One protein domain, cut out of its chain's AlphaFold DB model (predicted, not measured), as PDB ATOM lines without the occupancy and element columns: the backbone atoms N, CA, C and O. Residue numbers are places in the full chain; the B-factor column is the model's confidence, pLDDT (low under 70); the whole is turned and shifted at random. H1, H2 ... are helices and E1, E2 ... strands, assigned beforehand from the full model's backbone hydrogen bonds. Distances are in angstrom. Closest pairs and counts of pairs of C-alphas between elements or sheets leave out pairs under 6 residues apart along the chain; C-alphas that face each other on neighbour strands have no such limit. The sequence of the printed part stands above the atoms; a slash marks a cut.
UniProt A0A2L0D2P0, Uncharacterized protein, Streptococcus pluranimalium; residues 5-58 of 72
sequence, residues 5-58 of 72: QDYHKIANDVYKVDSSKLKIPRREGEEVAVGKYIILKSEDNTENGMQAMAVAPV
ATOM      1  N   GLN A   5      42.944  18.301  13.357       85.88
ATOM      2  CA  GLN A   5      41.958  17.379  12.808       85.88
ATOM      3  C   GLN A   5      41.098  16.723  13.901       85.88
ATOM      4  O   GLN A   5      39.922  16.443  13.664       85.88
ATOM      5  N   ASP A   6      41.654  16.472  15.086       83.50
ATOM      6  CA  ASP A   6      40.905  15.921  16.216       83.50
ATOM      7  C   ASP A   6      39.932  16.962  16.784       83.50
ATOM      8  O   ASP A   6      38.768  16.632  17.005       83.50
ATOM      9  N   TYR A   7      40.341  18.231  16.899       83.69
ATOM     10  CA  TYR A   7      39.436  19.320  17.291       83.69
ATOM     11  C   TYR A   7      38.282  19.502  16.303       83.69
ATOM     12  O   TYR A   7      37.131  19.618  16.720       83.69
ATOM     13  N   HIS A   8      38.564  19.463  14.997       88.12
ATOM     14  CA  HIS A   8      37.518  19.558  13.979       88.12
ATOM     15  C   HIS A   8      36.504  18.409  14.087       88.12
ATOM     16  O   HIS A   8      35.296  18.619  13.976       88.12
ATOM     17  N   LYS A   9      36.978  17.185  14.348       88.75
ATOM     18  CA  LYS A   9      36.100  16.024  14.544       88.75
ATOM     19  C   LYS A   9      35.253  16.147  15.806       88.75
ATOM     20  O   LYS A   9      34.055  15.898  15.727       88.75
ATOM     21  N   ILE A  10      35.846  16.562  16.928       86.62
ATOM     22  CA  ILE A  10      35.112  16.790  18.181       86.62
ATOM     23  C   ILE A  10      34.021  17.840  17.958       86.62
ATOM     24  O   ILE A  10      32.873  17.589  18.305       86.62
ATOM     25  N   ALA A  11      34.342  18.967  17.318       86.81
ATOM     26  CA  ALA A  11      33.371  20.020  17.021       86.81
ATOM     27  C   ALA A  11      32.202  19.517  16.154       86.81
ATOM     28  O   ALA A  11      31.046  19.831  16.431       86.81
ATOM     29  N   ASN A  12      32.478  18.682  15.149       87.69
ATOM     30  CA  ASN A  12      31.427  18.048  14.348       87.69
ATOM     31  C   ASN A  12      30.570  17.068  15.166       87.69
ATOM     32  O   ASN A  12      29.377  16.928  14.901       87.69
ATOM     33  N   ASP A  13      31.164  16.375  16.139       86.00
ATOM     34  CA  ASP A  13      30.449  15.442  17.009       86.00
ATOM     35  C   ASP A  13      29.588  16.163  18.068       86.00
ATOM     36  O   ASP A  13      28.547  15.625  18.435       86.00
ATOM     37  N   VAL A  14      29.919  17.402  18.475       84.06
ATOM     38  CA  VAL A  14      29.059  18.231  19.358       84.06
ATOM     39  C   VAL A  14      27.668  18.429  18.752       84.06
ATOM     40  O   VAL A  14      26.670  18.273  19.446       84.06
ATOM     41  N   TYR A  15      27.572  18.675  17.441       81.56
ATOM     42  CA  TYR A  15      26.279  18.824  16.757       81.56
ATOM     43  C   TYR A  15      25.405  17.564  16.796       81.56
ATOM     44  O   TYR A  15      24.215  17.626  16.491       81.56
ATOM     45  N   LYS A  16      25.985  16.410  17.144       81.38
ATOM     46  CA  LYS A  16      25.272  15.138  17.285       81.38
ATOM     47  C   LYS A  16      24.715  14.923  18.695       81.38
ATOM     48  O   LYS A  16      24.057  13.913  18.921       81.38
ATOM     49  N   VAL A  17      24.981  15.832  19.633       80.50
ATOM     50  CA  VAL A  17      24.340  15.865  20.959       80.50
ATOM     51  C   VAL A  17      22.900  16.397  20.861       80.50
ATOM     52  O   VAL A  17      22.067  16.055  21.692       80.50
ATOM     53  N   ASP A  18      22.589  17.150  19.801       79.81
ATOM     54  CA  ASP A  18      21.262  17.703  19.510       79.81
ATOM     55  C   ASP A  18      20.191  16.612  19.348       79.81
ATOM     56  O   ASP A  18      20.168  15.853  18.366       79.81
ATOM     57  N   SER A  19      19.259  16.572  20.299       77.38
ATOM     58  CA  SER A  19      18.155  15.613  20.327       77.38
ATOM     59  C   SER A  19      17.087  15.833  19.263       77.38
ATOM     60  O   SER A  19      16.347  14.906  18.930       77.38
ATOM     61  N   SER A  20      17.033  17.028  18.677       78.62
ATOM     62  CA  SER A  20      16.080  17.367  17.621       78.62
ATOM     63  C   SER A  20      16.562  16.958  16.225       78.62
ATOM     64  O   SER A  20      15.749  16.752  15.322       78.62
ATOM     65  N   LYS A  21      17.881  16.810  16.038       75.56
ATOM     66  CA  LYS A  21      18.494  16.512  14.731       75.56
ATOM     67  C   LYS A  21      18.824  15.044  14.524       75.56
ATOM     68  O   LYS A  21      18.867  14.588  13.381       75.56
ATOM     69  N   LEU A  22      19.054  14.296  15.600       78.56
ATOM     70  CA  LEU A  22      19.350  12.870  15.536       78.56
ATOM     71  C   LEU A  22      18.355  12.060  16.354       78.56
ATOM     72  O   LEU A  22      18.057  12.376  17.498       78.56
ATOM     73  N   LYS A  23      17.908  10.933  15.787       72.56
ATOM     74  CA  LYS A  23      17.070   9.958  16.506       72.56
ATOM     75  C   LYS A  23      17.773   9.366  17.731       72.56
ATOM     76  O   LYS A  23      17.104   8.974  18.679       72.56
ATOM     77  N   ILE A  24      19.101   9.256  17.675       76.81
ATOM     78  CA  ILE A  24      19.947   8.769  18.766       76.81
ATOM     79  C   ILE A  24      21.083   9.784  18.926       76.81
ATOM     80  O   ILE A  24      22.041   9.746  18.148       76.81
ATOM     81  N   PRO A  25      20.944  10.736  19.859       81.25
ATOM     82  CA  PRO A  25      21.964  11.740  20.121       81.25
ATOM     83  C   PRO A  25      23.129  11.129  20.887       81.25
ATOM     84  O   PRO A  25      22.944  10.160  21.622       81.25
ATOM     85  N   ARG A  26      24.312  11.724  20.742       81.94
ATOM     86  CA  ARG A  26      25.522  11.304  21.451       81.94
ATOM     87  C   ARG A  26      25.427  11.624  22.939       81.94
ATOM     88  O   ARG A  26      25.109  12.757  23.298       81.94
ATOM     89  N   ARG A  27      25.724  10.639  23.791       84.62
ATOM     90  CA  ARG A  27      25.658  10.760  25.255       84.62
ATOM     91  C   ARG A  27      26.925  10.274  25.954       84.62
ATOM     92  O   ARG A  27      27.825   9.701  25.349       84.62
ATOM     93  N   GLU A  28      26.979  10.542  27.255       86.69
ATOM     94  CA  GLU A  28      28.030  10.093  28.173       86.69
ATOM     95  C   GLU A  28      28.402   8.620  27.965       86.69
ATOM     96  O   GLU A  28      27.540   7.753  27.830       86.69
ATOM     97  N   GLY A  29      29.706   8.347  27.934       81.75
ATOM     98  CA  GLY A  29      30.260   7.014  27.705       81.75
ATOM     99  C   GLY A  29      30.464   6.638  26.236       81.75
ATOM    100  O   GLY A  29      31.150   5.654  25.966       81.75
ATOM    101  N   GLU A  30      29.938   7.402  25.276       85.25
ATOM    102  CA  GLU A  30      30.192   7.138  23.858       85.25
ATOM    103  C   GLU A  30      31.555   7.656  23.390       85.25
ATOM    104  O   GLU A  30      32.048   8.693  23.839       85.25
ATOM    105  N   GLU A  31      32.143   6.956  22.419       89.00
ATOM    106  CA  GLU A  31      33.393   7.367  21.790       89.00
ATOM    107  C   GLU A  31      33.176   8.320  20.603       89.00
ATOM    108  O   GLU A  31      32.324   8.098  19.734       89.00
ATOM    109  N   VAL A  32      34.009   9.355  20.516       87.25
ATOM    110  CA  VAL A  32      33.967  10.415  19.498       87.25
ATOM    111  C   VAL A  32      35.336  10.639  18.855       87.25
ATOM    112  O   VAL A  32      36.353  10.079  19.274       87.25
ATOM    113  N   ALA A  33      35.353  11.417  17.768       86.75
ATOM    114  CA  ALA A  33      36.537  11.680  16.955       86.75
ATOM    115  C   ALA A  33      37.306  10.405  16.550       86.75
ATOM    116  O   ALA A  33      38.536  10.349  16.577       86.75
ATOM    117  N   VAL A  34      36.546   9.405  16.086       84.88
ATOM    118  CA  VAL A  34      37.046   8.103  15.603       84.88
ATOM    119  C   VAL A  34      37.707   7.285  16.725       84.88
ATOM    120  O   VAL A  34      38.827   6.807  16.574       84.88
ATOM    121  N   GLY A  35      37.027   7.151  17.867       83.25
ATOM    122  CA  GLY A  35      37.475   6.275  18.961       83.25
ATOM    123  C   GLY A  35      38.602   6.841  19.823       83.25
ATOM    124  O   GLY A  35      39.204   6.130  20.618       83.25
ATOM    125  N   LYS A  36      38.942   8.120  19.644       85.19
ATOM    126  CA  LYS A  36      40.066   8.753  20.346       85.19
ATOM    127  C   LYS A  36      39.667   9.415  21.656       85.19
ATOM    128  O   LYS A  36      40.542   9.690  22.472       85.19
ATOM    129  N   TYR A  37      38.386   9.721  21.834       87.25
ATOM    130  CA  TYR A  37      37.872  10.432  22.999       87.25
ATOM    131  C   TYR A  37      36.563   9.810  23.466       87.25
ATOM    132  O   TYR A  37      35.817   9.293  22.644       87.25
ATOM    133  N   ILE A  38      36.286   9.893  24.763       89.69
ATOM    134  CA  ILE A  38      35.032   9.470  25.385       89.69
ATOM    135  C   ILE A  38      34.282  10.692  25.909       89.69
ATOM    136  O   ILE A  38      34.895  11.625  26.441       89.69
ATOM    137  N   ILE A  39      32.962  10.699  25.749       88.94
ATOM    138  CA  ILE A  39      32.099  11.749  26.292       88.94
ATOM    139  C   ILE A  39      31.998  11.565  27.808       88.94
ATOM    140  O   ILE A  39      31.535  10.530  28.281       88.94
ATOM    141  N   LEU A  40      32.418  12.579  28.563       87.69
ATOM    142  CA  LEU A  40      32.270  12.621  30.019       87.69
ATOM    143  C   LEU A  40      30.925  13.209  30.434       87.69
ATOM    144  O   LEU A  40      30.338  12.767  31.412       87.69
ATOM    145  N   LYS A  41      30.481  14.238  29.707       85.69
ATOM    146  CA  LYS A  41      29.213  14.929  29.929       85.69
ATOM    147  C   LYS A  41      28.707  15.510  28.619       85.69
ATOM    148  O   LYS A  41      29.493  16.054  27.841       85.69
ATOM    149  N   SER A  42      27.404  15.421  28.396       87.19
ATOM    150  CA  SER A  42      26.725  16.045  27.260       87.19
ATOM    151  C   SER A  42      25.520  16.832  27.757       87.19
ATOM    152  O   SER A  42      24.731  16.303  28.537       87.19
ATOM    153  N   GLU A  43      25.365  18.063  27.288       83.62
ATOM    154  CA  GLU A  43      24.222  18.915  27.601       83.62
ATOM    155  C   GLU A  43      23.602  19.440  26.305       83.62
ATOM    156  O   GLU A  43      24.296  19.979  25.441       83.62
ATOM    157  N   ASP A  44      22.290  19.245  26.184       82.31
ATOM    158  CA  ASP A  44      21.446  19.758  25.107       82.31
ATOM    159  C   ASP A  44      20.342  20.593  25.751       82.31
ATOM    160  O   ASP A  44      19.367  20.058  26.284       82.31
ATOM    161  N   ASN A  45      20.529  21.910  25.775       80.44
ATOM    162  CA  ASN A  45      19.515  22.834  26.252       80.44
ATOM    163  C   ASN A  45      18.754  23.385  25.044       80.44
ATOM    164  O   ASN A  45      19.188  24.311  24.361       80.44
ATOM    165  N   THR A  46      17.587  22.800  24.789       75.94
ATOM    166  CA  THR A  46      16.737  23.150  23.647       75.94
ATOM    167  C   THR A  46      16.000  24.480  23.829       75.94
ATOM    168  O   THR A  46      15.558  25.056  22.837       75.94
ATOM    169  N   GLU A  47      15.911  25.010  25.055       78.56
ATOM    170  CA  GLU A  47      15.268  26.300  25.337       78.56
ATOM    171  C   GLU A  47      16.114  27.477  24.842       78.56
ATOM    172  O   GLU A  47      15.578  28.458  24.328       78.56
ATOM    173  N   ASN A  48      17.442  27.373  24.968       77.88
ATOM    174  CA  ASN A  48      18.387  28.392  24.504       77.88
ATOM    175  C   ASN A  48      19.254  27.936  23.312       77.88
ATOM    176  O   ASN A  48      20.095  28.701  22.842       77.88
ATOM    177  N   GLY A  49      19.046  26.712  22.820       78.56
ATOM    178  CA  GLY A  49      19.774  26.126  21.694       78.56
ATOM    179  C   GLY A  49      21.235  25.774  21.997       78.56
ATOM    180  O   GLY A  49      22.027  25.627  21.064       78.56
ATOM    181  N   MET A  50      21.619  25.678  23.273       86.94
ATOM    182  CA  MET A  50      22.985  25.355  23.675       86.94
ATOM    183  C   MET A  50      23.260  23.860  23.535       86.94
ATOM    184  O   MET A  50      22.522  23.023  24.044       86.94
ATOM    185  N   GLN A  51      24.387  23.545  22.900       87.62
ATOM    186  CA  GLN A  51      24.918  22.192  22.781       87.62
ATOM    187  C   GLN A  51      26.340  22.194  23.321       87.62
ATOM    188  O   GLN A  51      27.198  22.927  22.824       87.62
ATOM    189  N   ALA A  52      26.586  21.392  24.348       86.88
ATOM    190  CA  ALA A  52      27.885  21.295  24.993       86.88
ATOM    191  C   ALA A  52      28.281  19.832  25.189       86.88
ATOM    192  O   ALA A  52      27.468  18.981  25.548       86.88
ATOM    193  N   MET A  53      29.560  19.539  24.963       90.25
ATOM    194  CA  MET A  53      30.117  18.200  25.123       90.25
ATOM    195  C   MET A  53      31.499  18.298  25.762       90.25
ATOM    196  O   MET A  53      32.410  18.910  25.202       90.25
ATOM    197  N   ALA A  54      31.657  17.683  26.929       89.62
ATOM    198  CA  ALA A  54      32.943  17.512  27.586       89.62
ATOM    199  C   ALA A  54      33.508  16.135  27.229       89.62
ATOM    200  O   ALA A  54      32.819  15.123  27.367       89.62
ATOM    201  N   VAL A  55      34.766  16.092  26.786       88.12
ATOM    202  CA  VAL A  55      35.423  14.859  26.336       88.12
ATOM    203  C   VAL A  55      36.775  14.661  27.010       88.12
ATOM    204  O   VAL A  55      37.465  15.627  27.333       88.12
ATOM    205  N   ALA A  56      37.174  13.403  27.171       88.44
ATOM    206  CA  ALA A  56      38.512  13.016  27.609       88.44
ATOM    207  C   ALA A  56      39.157  12.072  26.587       88.44
ATOM    208  O   ALA A  56      38.439  11.316  25.936       88.44
ATOM    209  N   PRO A  57      40.490  12.100  26.410       85.62
ATOM    210  CA  PRO A  57      41.171  11.155  25.536       85.62
ATOM    211  C   PRO A  57      40.990   9.721  26.046       85.62
ATOM    212  O   PRO A  57      41.132   9.450  27.238       85.62
ATOM    213  N   VAL A  58      40.722   8.799  25.125       81.94
ATOM    214  CA  VAL A  58      40.743   7.351  25.355       81.94
ATOM    215  C   VAL A  58      42.210   6.936  25.375       81.94
ATOM    216  O   VAL A  58      42.759   6.424  24.401       81.94
TER     217      VAL A  58
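This is residues 5 to 58 of the 72 residues of an uncharacterized protein of Streptococcus pluranimalium (UniProt A0A2L0D2P0). A long, two-stranded hairpin of E1 and E2 makes one side of this model, and the short helix H1 and much of a long stretch with no named element, residues 15 to 36, lie over one of its faces. The hairpin makes the longest axis, with its turn at residues 46 to 49 at one end, while H1 lies toward the other end. The printed part has 54 residues with one named helix and two named strands, in the order H1, E1, E2; the sheet's order is E1 - E2, antiparallel, and the class is mixed, helices and strands. The whole is compact, with a radius of gyration of the C-alphas of 10.5 A, and only just elongated, with spans of 31 by 20 by 18 A.

Find C-alpha 5 at (41.958, 17.379, 12.808); from there H1 runs through residues 5 to 14, 14.5 A from first to last C-alpha. Go on through residues 15 to 36 and look for C-alpha 37 at (37.872, 10.432, 22.999), where E1 begins; it holds residues 37 to 45, 22.4 A long, and bends by 63 degrees at residue 40. E2, residues 50 to 57, is 23.1 A long and ends at C-alpha 57, at (41.171, 11.155, 25.536).

In H1 every O i to N i+4 pair is within hydrogen-bond range. Look next at Val 14 and Met 53, whose C-alphas, 5.9 A apart, are the closest of H1 and E2; these two elements have 3 pairs of C-alphas within 8 A. H1 and E1 are near each other, with 6 pairs of C-alphas within 10 A. Before E1 you will find residues 31 to 32 in a short antiparallel pairing with residues 37 to 38 of E1. E1 and E2 form a hairpin, antiparallel at 168 degrees between their directions. Find N 38 and O 56, 2.8 A apart, and N 52 and O 43, 2.9 A apart, both within hydrogen-bond range. At the bend, O 54 is within range of N 40, at 2.8 A, and of N 41, at 3.4 A.

The two C-alphas farthest apart are those of Glu 47 and Val 58, 31.7 A. The printed part runs from residue 5 to 58 with no cut. The link from H1 to E1, 22 residues, is long; the link from E1 to E2, 4 residues, is tight. Read the B-factor column for the model's confidence: the mean pLDDT of the printed part is 83.9, and no printed residue is under 70.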